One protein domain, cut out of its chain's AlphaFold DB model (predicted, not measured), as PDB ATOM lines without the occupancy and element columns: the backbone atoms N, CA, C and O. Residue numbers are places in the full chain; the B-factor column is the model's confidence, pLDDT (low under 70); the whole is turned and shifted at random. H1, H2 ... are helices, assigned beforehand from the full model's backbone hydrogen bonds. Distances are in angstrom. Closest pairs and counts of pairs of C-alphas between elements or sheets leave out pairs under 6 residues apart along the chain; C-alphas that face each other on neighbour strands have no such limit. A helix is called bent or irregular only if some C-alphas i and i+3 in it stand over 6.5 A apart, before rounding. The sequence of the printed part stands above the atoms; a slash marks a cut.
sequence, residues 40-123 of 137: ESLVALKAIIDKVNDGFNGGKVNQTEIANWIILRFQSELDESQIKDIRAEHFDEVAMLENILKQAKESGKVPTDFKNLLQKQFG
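This is residues 40 to 123 of the 137 residues of an uncharacterized protein of Bdellovibrionaceae bacterium (UniProt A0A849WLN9). What does the model look like at first sight? It is an extended string of five helices laid out end after end in a zigzag, with no common core: H1 and H2 meet near one end of the string at about a right angle, H3 stands alone in the middle, and H4 and H5 follow towards the other end. The loop of residues 54 to 59 sticks out beyond H1 and H2. What is it made of, and how large is it? The printed part has 84 residues with five named helices, H1 to H5 in that order along the chain, and no named strand, and its class is all helix. It is extended, a rod spanning 70 by 23 by 18 A, with a radius of gyration of the C-alphas of 22.8 A.

Which helices are the longest by residues? H2, residues 63 to 77, and H4, residues 93 to 107, have 15 residues each, and measure 21.1 A and 20.8 A from first to last C-alpha. Where are the others? H1 takes residues 40 to 53 and is 20.2 A long. H3 takes residues 80 to 89, 14.4 A, and H5 takes residues 112 to 121, 14.3 A. Where can a reader find the ends? H1 begins at C-alpha 40, (185.446, 167.087, 127.520), and H5 ends at C-alpha 121, (223.558, 152.897, 127.745).

What does H2 touch? H2 touches H1, with residues 63 to 67 of H2 and residues 45 to 49 of H1 alone. The closest C-alphas, those of Ile 49 and Gln 63, are 6.7 A apart, and the lines of the two helices stand about perpendicular, at 82 degrees. What of H3, H4 and H5? Each touches no helix: H2 and H3, H3 and H4, and H4 and H5 are apart, though they follow each other in the chain. How do the helix backbones run? In H1, H2, H3, H4 and H5 every O i to N i+4 pair is within hydrogen-bond range, and no helix is bent or irregular.

How far does it reach? The two C-alphas farthest apart, those of Asn 57 and Gly 123, are 71.3 A apart. Which stretches stand free? Residues 54 to 59 do, and residues 71 to 96, of which 71 to 77 belong to H2, 80 to 89 to H3 and 93 to 96 to H4. How are the helices linked? The link from H1 to H2 is short, with 9 residues, and the other three are tight; the printed part has no cut. Where is confidence low? The mean pLDDT of the printed part is 93.0, and no printed residue is under 70.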
ATOM      1  N   GLU A  40     185.677 167.957 126.368       97.19
ATOM      2  CA  GLU A  40     185.446 167.087 127.520       97.19
ATOM      3  C   GLU A  40     185.290 167.912 128.803       97.19
ATOM      4  O   GLU A  40     184.316 167.736 129.537       97.19
ATOM      5  N   SER A  41     186.186 168.878 129.039       96.06
ATOM      6  CA  SER A  41     186.095 169.778 130.194       96.06
ATOM      7  C   SER A  41     184.827 170.636 130.158       96.06
ATOM      8  O   SER A  41     184.208 170.863 131.198       96.06
ATOM      9  N   LEU A  42     184.397 171.088 128.974       95.12
ATOM     10  CA  LEU A  42     183.153 171.847 128.830       95.12
ATOM     11  C   LEU A  42     181.913 170.991 129.137       95.12
ATOM     12  O   LEU A  42     180.977 171.480 129.769       95.12
ATOM     13  N   VAL A  43     181.893 169.727 128.707       97.75
ATOM     14  CA  VAL A  43     180.809 168.783 129.031       97.75
ATOM     15  C   VAL A  43     180.759 168.514 130.534       97.75
ATOM     16  O   VAL A  43     179.680 168.579 131.124       97.75
ATOM     17  N   ALA A  44     181.913 168.298 131.172       97.69
ATOM     18  CA  ALA A  44     181.996 168.129 132.621       97.69
ATOM     19  C   ALA A  44     181.466 169.364 133.370       97.69
ATOM     20  O   ALA A  44     180.670 169.231 134.299       97.69
ATOM     21  N   LEU A  45     181.828 170.573 132.923       96.75
ATOM     22  CA  LEU A  45     181.329 171.819 133.506       96.75
ATOM     23  C   LEU A  45     179.801 171.945 133.387       96.75
ATOM     24  O   LEU A  45     179.151 172.353 134.347       96.75
ATOM     25  N   LYS A  46     179.210 171.559 132.248       96.12
ATOM     26  CA  LYS A  46     177.746 171.548 132.070       96.12
ATOM     27  C   LYS A  46     177.053 170.597 133.039       96.12
ATOM     28  O   LYS A  46     176.102 171.007 133.691       96.12
ATOM     29  N   ALA A  47     177.575 169.382 133.203       97.56
ATOM     30  CA  ALA A  47     177.024 168.423 134.157       97.56
ATOM     31  C   ALA A  47     177.043 168.963 135.601       97.56
ATOM     32  O   ALA A  47     176.104 168.739 136.363       97.56
ATOM     33  N   ILE A  48     178.086 169.717 135.972       97.31
ATOM     34  CA  ILE A  48     178.155 170.396 137.273       97.31
ATOM     35  C   ILE A  48     177.075 171.482 137.375       97.31
ATOM     36  O   ILE A  48     176.372 171.533 138.379       97.31
ATOM     37  N   ILE A  49     176.917 172.327 136.352       96.50
ATOM     38  CA  ILE A  49     175.907 173.402 136.330       96.50
ATOM     39  C   ILE A  49     174.492 172.836 136.458       96.50
ATOM     40  O   ILE A  49     173.697 173.367 137.234       96.50
ATOM     41  N   ASP A  50     174.182 171.773 135.717       96.88
ATOM     42  CA  ASP A  50     172.871 171.126 135.758       96.88
ATOM     43  C   ASP A  50     172.598 170.579 137.163       96.88
ATOM     44  O   ASP A  50     171.547 170.851 137.734       96.88
ATOM     45  N   LYS A  51     173.585 169.910 137.772       97.00
ATOM     46  CA  LYS A  51     173.479 169.389 139.141       97.00
ATOM     47  C   LYS A  51     173.329 170.485 140.198       97.00
ATOM     48  O   LYS A  51     172.631 170.279 141.182       97.00
ATOM     49  N   VAL A  52     174.002 171.623 140.034       96.12
ATOM     50  CA  VAL A  52     173.903 172.749 140.978       96.12
ATOM     51  C   VAL A  52     172.552 173.454 140.864       96.12
ATOM     52  O   VAL A  52     172.012 173.898 141.874       96.12
ATOM     53  N   ASN A  53     172.008 173.570 139.652       96.81
ATOM     54  CA  ASN A  53     170.719 174.221 139.430       96.81
ATOM     55  C   ASN A  53     169.515 173.294 139.665       96.81
ATOM     56  O   ASN A  53     168.398 173.791 139.807       96.81
ATOM     57  N   ASP A  54     169.712 171.976 139.712       96.88
ATOM     58  CA  ASP A  54     168.646 171.021 140.007       96.88
ATOM     59  C   ASP A  54     168.041 171.275 141.399       96.88
ATOM     60  O   ASP A  54     168.735 171.304 142.415       96.88
ATOM     61  N   GLY A  55     166.731 171.529 141.442       94.38
ATOM     62  CA  GLY A  55     166.010 171.886 142.668       94.38
ATOM     63  C   GLY A  55     166.340 173.266 143.259       94.38
ATOM     64  O   GLY A  55     165.793 173.617 144.310       94.38
ATOM     65  N   PHE A  56     167.185 174.080 142.616       95.38
ATOM     66  CA  PHE A  56     167.533 175.410 143.115       95.38
ATOM     67  C   PHE A  56     166.495 176.461 142.689       95.38
ATOM     68  O   PHE A  56     166.633 177.147 141.683       95.38
ATOM     69  N   ASN A  57     165.443 176.622 143.494       92.44
ATOM     70  CA  ASN A  57     164.361 177.584 143.219       92.44
ATOM     71  C   ASN A  57     164.694 179.037 143.614       92.44
ATOM     72  O   ASN A  57     163.912 179.947 143.346       92.44
ATOM     73  N   GLY A  58     165.827 179.257 144.288       91.75
ATOM     74  CA  GLY A  58     166.253 180.569 144.790       91.75
ATOM     75  C   GLY A  58     167.022 181.420 143.776       91.75
ATOM     76  O   GLY A  58     167.392 182.548 144.091       91.75
ATOM     77  N   GLY A  59     167.288 180.896 142.580       92.38
ATOM     78  CA  GLY A  59     168.043 181.586 141.543       92.38
ATOM     79  C   GLY A  59     168.505 180.632 140.449       92.38
ATOM     80  O   GLY A  59     168.055 179.497 140.364       92.38
ATOM     81  N   LYS A  60     169.422 181.100 139.602       93.50
ATOM     82  CA  LYS A  60     170.081 180.274 138.591       93.50
ATOM     83  C   LYS A  60     171.545 180.658 138.527       93.50
ATOM     84  O   LYS A  60     171.849 181.830 138.338       93.50
ATOM     85  N   VAL A  61     172.423 179.673 138.647       94.31
ATOM     86  CA  VAL A  61     173.862 179.873 138.508       94.31
ATOM     87  C   VAL A  61     174.260 179.624 137.061       94.31
ATOM     88  O   VAL A  61     173.914 178.594 136.472       94.31
ATOM     89  N   ASN A  62     174.959 180.582 136.463       93.88
ATOM     90  CA  ASN A  62     175.426 180.487 135.087       93.88
ATOM     91  C   ASN A  62     176.825 179.851 134.988       93.88
ATOM     92  O   ASN A  62     177.525 179.630 135.977       93.88
ATOM     93  N   GLN A  63     177.243 179.554 133.756       93.94
ATOM     94  CA  GLN A  63     178.520 178.892 133.487       93.94
ATOM     95  C   GLN A  63     179.729 179.687 133.993       93.94
ATOM     96  O   GLN A  63     180.659 179.097 134.539       93.94
ATOM     97  N   THR A  64     179.726 181.007 133.812       93.12
ATOM     98  CA  THR A  64     180.829 181.882 134.226       93.12
ATOM     99  C   THR A  64     180.963 181.908 135.746       93.12
ATOM    100  O   THR A  64     182.073 181.831 136.265       93.12
ATOM    101  N   GLU A  65     179.843 181.975 136.463       94.25
ATOM    102  CA  GLU A  65     179.802 181.952 137.927       94.25
ATOM    103  C   GLU A  65     180.352 180.638 138.487       94.25
ATOM    104  O   GLU A  65     181.248 180.676 139.330       94.25
ATOM    105  N   ILE A  66     179.895 179.488 137.972       95.62
ATOM    106  CA  ILE A  66     180.413 178.176 138.393       95.62
ATOM    107  C   ILE A  66     181.899 178.037 138.065       95.62
ATOM    108  O   ILE A  66     182.668 177.612 138.924       95.62
ATOM    109  N   ALA A  67     182.329 178.412 136.857       95.62
ATOM    110  CA  ALA A  67     183.733 178.301 136.464       95.62
ATOM    111  C   ALA A  67     184.647 179.126 137.383       95.62
ATOM    112  O   ALA A  67     185.640 178.608 137.892       95.62
ATOM    113  N   ASN A  68     184.283 180.383 137.650       94.50
ATOM    114  CA  ASN A  68     185.039 181.243 138.560       94.50
ATOM    115  C   ASN A  68     185.048 180.685 139.987       94.50
ATOM    116  O   ASN A  68     186.097 180.681 140.631       94.50
ATOM    117  N   TRP A  69     183.906 180.189 140.472       95.81
ATOM    118  CA  TRP A  69     183.811 179.594 141.804       95.81
ATOM    119  C   TRP A  69     184.725 178.372 141.944       95.81
ATOM    120  O   TRP A  69     185.476 178.293 142.912       95.81
ATOM    121  N   ILE A  70     184.728 177.466 140.959       96.56
ATOM    122  CA  ILE A  70     185.578 176.267 140.962       96.56
ATOM    123  C   ILE A  70     187.057 176.653 140.971       96.56
ATOM    124  O   ILE A  70     187.809 176.117 141.776       96.56
ATOM    125  N   ILE A  71     187.476 177.588 140.113       95.56
ATOM    126  CA  ILE A  71     188.885 178.000 140.016       95.56
ATOM    127  C   ILE A  71     189.368 178.598 141.342       95.56
ATOM    128  O   ILE A  71     190.425 178.217 141.843       95.56
ATOM    129  N   LEU A  72     188.588 179.508 141.932       96.44
ATOM    130  CA  LEU A  72     188.939 180.136 143.205       96.44
ATOM    131  C   LEU A  72     188.925 179.126 144.356       96.44
ATOM    132  O   LEU A  72     189.818 179.141 145.202       96.44
ATOM    133  N   ARG A  73     187.942 178.217 144.375       96.69
ATOM    134  CA  ARG A  73     187.861 177.171 145.397       96.69
ATOM    135  C   ARG A  73     189.046 176.219 145.305       96.69
ATOM    136  O   ARG A  73     189.713 176.002 146.312       96.69
ATOM    137  N   PHE A  74     189.351 175.733 144.106       96.75
ATOM    138  CA  PHE A  74     190.489 174.856 143.863       96.75
ATOM    139  C   PHE A  74     191.805 175.520 144.273       96.75
ATOM    140  O   PHE A  74     192.600 174.900 144.962       96.75
ATOM    141  N   GLN A  75     192.009 176.803 143.958       96.31
ATOM    142  CA  GLN A  75     193.210 177.533 144.380       96.31
ATOM    143  C   GLN A  75     193.355 177.618 145.906       96.31
ATOM    144  O   GLN A  75     194.475 177.573 146.408       96.31
ATOM    145  N   SER A  76     192.245 177.732 146.643       95.81
ATOM    146  CA  SER A  76     192.273 177.763 148.112       95.81
ATOM    147  C   SER A  76     192.539 176.399 148.758       95.81
ATOM    148  O   SER A  76     192.976 176.349 149.904       95.81
ATOM    149  N   GLU A  77     192.271 175.313 148.034       95.94
ATOM    150  CA  GLU A  77     192.418 173.929 148.502       95.94
ATOM    151  C   GLU A  77     193.631 173.216 147.883       95.94
ATOM    152  O   GLU A  77     193.894 172.070 148.232       95.94
ATOM    153  N   LEU A  78     194.359 173.887 146.983       96.69
ATOM    154  CA  LEU A  78     195.473 173.317 146.236       96.69
ATOM    155  C   LEU A  78     196.617 172.920 147.175       96.69
ATOM    156  O   LEU A  78     197.221 173.780 147.819       96.69
ATOM    157  N   ASP A  79     196.953 171.631 147.191       96.19
ATOM    158  CA  ASP A  79     198.046 171.089 147.995       96.19
ATOM    159  C   ASP A  79     199.244 170.584 147.165       96.19
ATOM    160  O   ASP A  79     199.224 170.503 145.933       96.19
ATOM    161  N   GLU A  80     200.331 170.238 147.860       96.38
ATOM    162  CA  GLU A  80     201.555 169.720 147.233       96.38
ATOM    163  C   GLU A  80     201.358 168.369 146.529       96.38
ATOM    164  O   GLU A  80     202.128 168.043 145.622       96.38
ATOM    165  N   SER A  81     200.367 167.568 146.929       96.56
ATOM    166  CA  SER A  81     200.075 166.296 146.261       96.56
ATOM    167  C   SER A  81     199.473 166.559 144.888       96.56
ATOM    168  O   SER A  81     200.000 166.092 143.884       96.56
ATOM    169  N   GLN A  82     198.444 167.401 144.828       96.25
ATOM    170  CA  GLN A  82     197.781 167.794 143.589       96.25
ATOM    171  C   GLN A  82     198.744 168.503 142.634       96.25
ATOM    172  O   GLN A  82     198.717 168.262 141.429       96.25
ATOM    173  N   ILE A  83     199.649 169.341 143.155       97.12
ATOM    174  CA  ILE A  83     200.701 169.967 142.342       97.12
ATOM    175  C   ILE A  83     201.610 168.908 141.704       97.12
ATOM    176  O   ILE A  83     201.980 169.044 140.535       97.12
ATOM    177  N   LYS A  84     202.001 167.868 142.451       96.62
ATOM    178  CA  LYS A  84     202.819 166.771 141.909       96.62
ATOM    179  C   LYS A  84     202.061 165.973 140.858       96.62
ATOM    180  O   LYS A  84     202.660 165.670 139.832       96.62
ATOM    181  N   ASP A  85     200.780 165.707 141.079       96.69
ATOM    182  CA  ASP A  85     199.941 164.974 140.131       96.69
ATOM    183  C   ASP A  85     199.809 165.741 138.806       96.69
ATOM    184  O   ASP A  85     200.112 165.192 137.749       96.69
ATOM    185  N   ILE A  86     199.505 167.046 138.863       96.50
ATOM    186  CA  ILE A  86     199.443 167.915 137.673       96.50
ATOM    187  C   ILE A  86     200.789 167.929 136.933       96.50
ATOM    188  O   ILE A  86     200.839 167.851 135.706       96.50
ATOM    189  N   ARG A  87     201.909 168.034 137.661       95.88
ATOM    190  CA  ARG A  87     203.248 168.021 137.051       95.88
ATOM    191  C   ARG A  87     203.582 166.682 136.410       95.88
ATOM    192  O   ARG A  87     204.257 166.682 135.391       95.88
ATOM    193  N   ALA A  88     203.153 165.576 137.011       94.50
ATOM    194  CA  ALA A  88     203.387 164.241 136.484       94.50
ATOM    195  C   ALA A  88     202.580 163.997 135.202       94.50
ATOM    196  O   ALA A  88     203.128 163.471 134.240       94.50
ATOM    197  N   GLU A  89     201.319 164.434 135.158       94.31
ATOM    198  CA  GLU A  89     200.452 164.301 133.977       94.31
ATOM    199  C   GLU A  89     200.975 165.084 132.763       94.31
ATOM    200  O   GLU A  89     200.779 164.682 131.617       94.31
ATOM    201  N   HIS A  90     201.692 166.181 133.012       93.12
ATOM    202  CA  HIS A  90     202.280 167.036 131.980       93.12
ATOM    203  C   HIS A  90     203.813 166.956 131.915       93.12
ATOM    204  O   HIS A  90     204.452 167.868 131.385       93.12
ATOM    205  N   PHE A  91     204.423 165.908 132.474       94.06
ATOM    206  CA  PHE A  91     205.872 165.747 132.439       94.06
ATOM    207  C   PHE A  91     206.338 165.356 131.032       94.06
ATOM    208  O   PHE A  91     205.888 164.358 130.483       94.06
ATOM    209  N   ASP A  92     207.255 166.141 130.469       94.44
ATOM    210  CA  ASP A  92     207.896 165.870 129.181       94.44
ATOM    211  C   ASP A  92     209.345 165.430 129.425       94.44
ATOM    212  O   ASP A  92     210.203 166.226 129.837       94.44
ATOM    213  N   GLU A  93     209.627 164.145 129.188       91.75
ATOM    214  CA  GLU A  93     210.957 163.578 129.394       91.75
ATOM    215  C   GLU A  93     212.008 164.221 128.484       91.75
ATOM    216  O   GLU A  93     213.154 164.400 128.902       91.75
ATOM    217  N   VAL A  94     211.645 164.583 127.250       92.25
ATOM    218  CA  VAL A  94     212.574 165.159 126.271       92.25
ATOM    219  C   VAL A  94     212.962 166.566 126.699       92.25
ATOM    220  O   VAL A  94     214.155 166.866 126.790       92.25
ATOM    221  N   ALA A  95     211.983 167.396 127.060       92.50
ATOM    222  CA  ALA A  95     212.242 168.733 127.586       92.50
ATOM    223  C   ALA A  95     213.104 168.681 128.861       92.50
ATOM    224  O   ALA A  95     214.004 169.507 129.055       92.50
ATOM    225  N   MET A  96     212.887 167.679 129.720       91.81
ATOM    226  CA  MET A  96     213.714 167.487 130.911       91.81
ATOM    227  C   MET A  96     215.157 167.102 130.556       91.81
ATOM    228  O   MET A  96     216.100 167.650 131.132       91.81
ATOM    229  N   LEU A  97     215.357 166.201 129.592       90.31
ATOM    230  CA  LEU A  97     216.688 165.821 129.110       90.31
ATOM    231  C   LEU A  97     217.431 167.007 128.484       90.31
ATOM    232  O   LEU A  97     218.618 167.200 128.757       90.31
ATOM    233  N   GLU A  98     216.745 167.826 127.688       92.69
ATOM    234  CA  GLU A  98     217.305 169.055 127.120       92.69
ATOM    235  C   GLU A  98     217.750 170.028 128.212       92.69
ATOM    236  O   GLU A  98     218.852 170.585 128.147       92.69
ATOM    237  N   ASN A  99     216.934 170.190 129.254       91.44
ATOM    238  CA  ASN A  99     217.265 171.034 130.395       91.44
ATOM    239  C   ASN A  99     218.492 170.505 131.158       91.44
ATOM    240  O   ASN A  99     219.409 171.272 131.457       91.44
ATOM    241  N   ILE A 100     218.571 169.192 131.405       89.62
ATOM    242  CA  ILE A 100     219.747 168.555 132.025       89.62
ATOM    243  C   ILE A 100     220.995 168.778 131.165       89.62
ATOM    244  O   ILE A 100     222.051 169.142 131.684       89.62
ATOM    245  N   LEU A 101     220.889 168.600 129.845       89.56
ATOM    246  CA  LEU A 101     222.001 168.818 128.923       89.56
ATOM    247  C   LEU A 101     222.474 170.275 128.949       89.56
ATOM    248  O   LEU A 101     223.680 170.527 128.959       89.56
ATOM    249  N   LYS A 102     221.544 171.234 128.969       92.31
ATOM    250  CA  LYS A 102     221.859 172.660 129.076       92.31
ATOM    251  C   LYS A 102     222.618 172.959 130.372       92.31
ATOM    252  O   LYS A 102     223.703 173.533 130.314       92.31
ATOM    253  N   GLN A 103     222.119 172.485 131.512       90.19
ATOM    254  CA  GLN A 103     222.783 172.655 132.808       90.19
ATOM    255  C   GLN A 103     224.170 172.001 132.847       90.19
ATOM    256  O   GLN A 103     225.111 172.562 133.411       90.19
ATOM    257  N   ALA A 104     224.332 170.832 132.224       91.06
ATOM    258  CA  ALA A 104     225.620 170.153 132.144       91.06
ATOM    259  C   ALA A 104     226.626 170.908 131.266       91.06
ATOM    260  O   ALA A 104     227.807 170.957 131.602       91.06
ATOM    261  N   LYS A 105     226.170 171.530 130.171       89.69
ATOM    262  CA  LYS A 105     227.010 172.393 129.327       89.69
ATOM    263  C   LYS A 105     227.459 173.652 130.069       89.69
ATOM    264  O   LYS A 105     228.615 174.038 129.940       89.69
ATOM    265  N   GLU A 106     226.571 174.265 130.850       92.44
ATOM    266  CA  GLU A 106     226.863 175.486 131.613       92.44
ATOM    267  C   GLU A 106     227.777 175.220 132.817       92.44
ATOM    268  O   GLU A 106     228.723 175.963 133.065       92.44
ATOM    269  N   SER A 107     227.522 174.142 133.561       89.38
ATOM    270  CA  SER A 107     228.283 173.794 134.769       89.38
ATOM    271  C   SER A 107     229.522 172.931 134.504       89.38
ATOM    272  O   SER A 107     230.352 172.747 135.398       89.38
ATOM    273  N   GLY A 108     229.628 172.339 133.310       86.19
ATOM    274  CA  GLY A 108     230.625 171.324 132.966       86.19
ATOM    275  C   GLY A 108     230.447 169.989 133.702       86.19
ATOM    276  O   GLY A 108     231.326 169.129 133.626       86.19
ATOM    277  N   LYS A 109     229.350 169.798 134.450       87.56
ATOM    278  CA  LYS A 109     229.114 168.615 135.287       87.56
ATOM    279  C   LYS A 109     227.783 167.961 134.940       87.56
ATOM    280  O   LYS A 109     226.740 168.602 134.930       87.56
ATOM    281  N   VAL A 110     227.824 166.652 134.715       86.44
ATOM    282  CA  VAL A 110     226.626 165.821 134.551       86.44
ATOM    283  C   VAL A 110     226.228 165.259 135.921       86.44
ATOM    284  O   VAL A 110     227.112 164.741 136.613       86.44
ATOM    285  N   PRO A 111     224.943 165.319 136.325       85.69
ATOM    286  CA  PRO A 111     224.473 164.691 137.561       85.69
ATOM    287  C   PRO A 111     224.875 163.211 137.643       85.69
ATOM    288  O   PRO A 111     224.794 162.493 136.646       85.69
ATOM    289  N   THR A 112     225.314 162.741 138.815       84.19
ATOM    290  CA  THR A 112     225.935 161.410 138.971       84.19
ATOM    291  C   THR A 112     225.020 160.268 138.529       84.19
ATOM    292  O   THR A 112     225.466 159.389 137.792       84.19
ATOM    293  N   ASP A 113     223.737 160.308 138.887       82.75
ATOM    294  CA  ASP A 113     222.771 159.279 138.479       82.75
ATOM    295  C   ASP A 113     222.587 159.244 136.959       82.75
ATOM    296  O   ASP A 113     222.533 158.176 136.346       82.75
ATOM    297  N   PHE A 114     222.595 160.420 136.330       84.81
ATOM    298  CA  PHE A 114     222.500 160.550 134.882       84.81
ATOM    299  C   PHE A 114     223.784 160.090 134.180       84.81
ATOM    300  O   PHE A 114     223.728 159.413 133.157       84.81
ATOM    301  N   LYS A 115     224.958 160.374 134.755       85.31
ATOM    302  CA  LYS A 115     226.246 159.865 134.262       85.31
ATOM    303  C   LYS A 115     226.280 158.335 134.271       85.31
ATOM    304  O   LYS A 115     226.696 157.740 133.279       85.31
ATOM    305  N   ASN A 116     225.814 157.712 135.352       86.00
ATOM    306  CA  ASN A 116     225.734 156.255 135.462       86.00
ATOM    307  C   ASN A 116     224.770 155.672 134.418       86.00
ATOM    308  O   ASN A 116     225.081 154.668 133.779       86.00
ATOM    309  N   LEU A 117     223.622 156.324 134.193       87.00
ATOM    310  CA  LEU A 117     222.676 155.935 133.145       87.00
ATOM    311  C   LEU A 117     223.313 155.988 131.746       87.00
ATOM    312  O   LEU A 117     223.184 155.031 130.984       87.00
ATOM    313  N   LEU A 118     224.040 157.061 131.422       87.50
ATOM    314  CA  LEU A 118     224.740 157.198 130.140       87.50
ATOM    315  C   LEU A 118     225.839 156.142 129.964       87.50
ATOM    316  O   LEU A 118     225.964 155.564 128.887       87.50
ATOM    317  N   GLN A 119     226.614 155.854 131.015       87.62
ATOM    318  CA  GLN A 119     227.647 154.813 130.985       87.62
ATOM    319  C   GLN A 119     227.051 153.424 130.730       87.62
ATOM    320  O   GLN A 119     227.594 152.677 129.915       87.62
ATOM    321  N   LYS A 120     225.907 153.107 131.348       89.69
ATOM    322  CA  LYS A 120     225.149 151.876 131.077       89.69
ATOM    323  C   LYS A 120     224.679 151.790 129.633       89.69
ATOM    324  O   LYS A 120     224.912 150.778 128.983       89.69
ATOM    325  N   GLN A 121     224.056 152.850 129.125       86.69
ATOM    326  CA  GLN A 121     223.558 152.897 127.745       86.69
ATOM    327  C   GLN A 121     224.685 152.779 126.709       86.69
ATOM    328  O   GLN A 121     224.498 152.173 125.660       86.69
ATOM    329  N   PHE A 122     225.876 153.301 127.016       87.00
ATOM    330  CA  PHE A 122     227.060 153.183 126.159       87.00
ATOM    331  C   PHE A 122     227.811 151.845 126.318       87.00
ATOM    332  O   PHE A 122     228.827 151.631 125.663       87.00
ATOM    333  N   GLY A 123     227.350 150.947 127.197       81.00
ATOM    334  CA  GLY A 123     227.993 149.650 127.434       81.00
ATOM    335  C   GLY A 123     229.309 149.725 128.219       81.00
ATOM    336  O   GLY A 123     230.113 148.803 128.160       81.00
TER     337      GLY A 123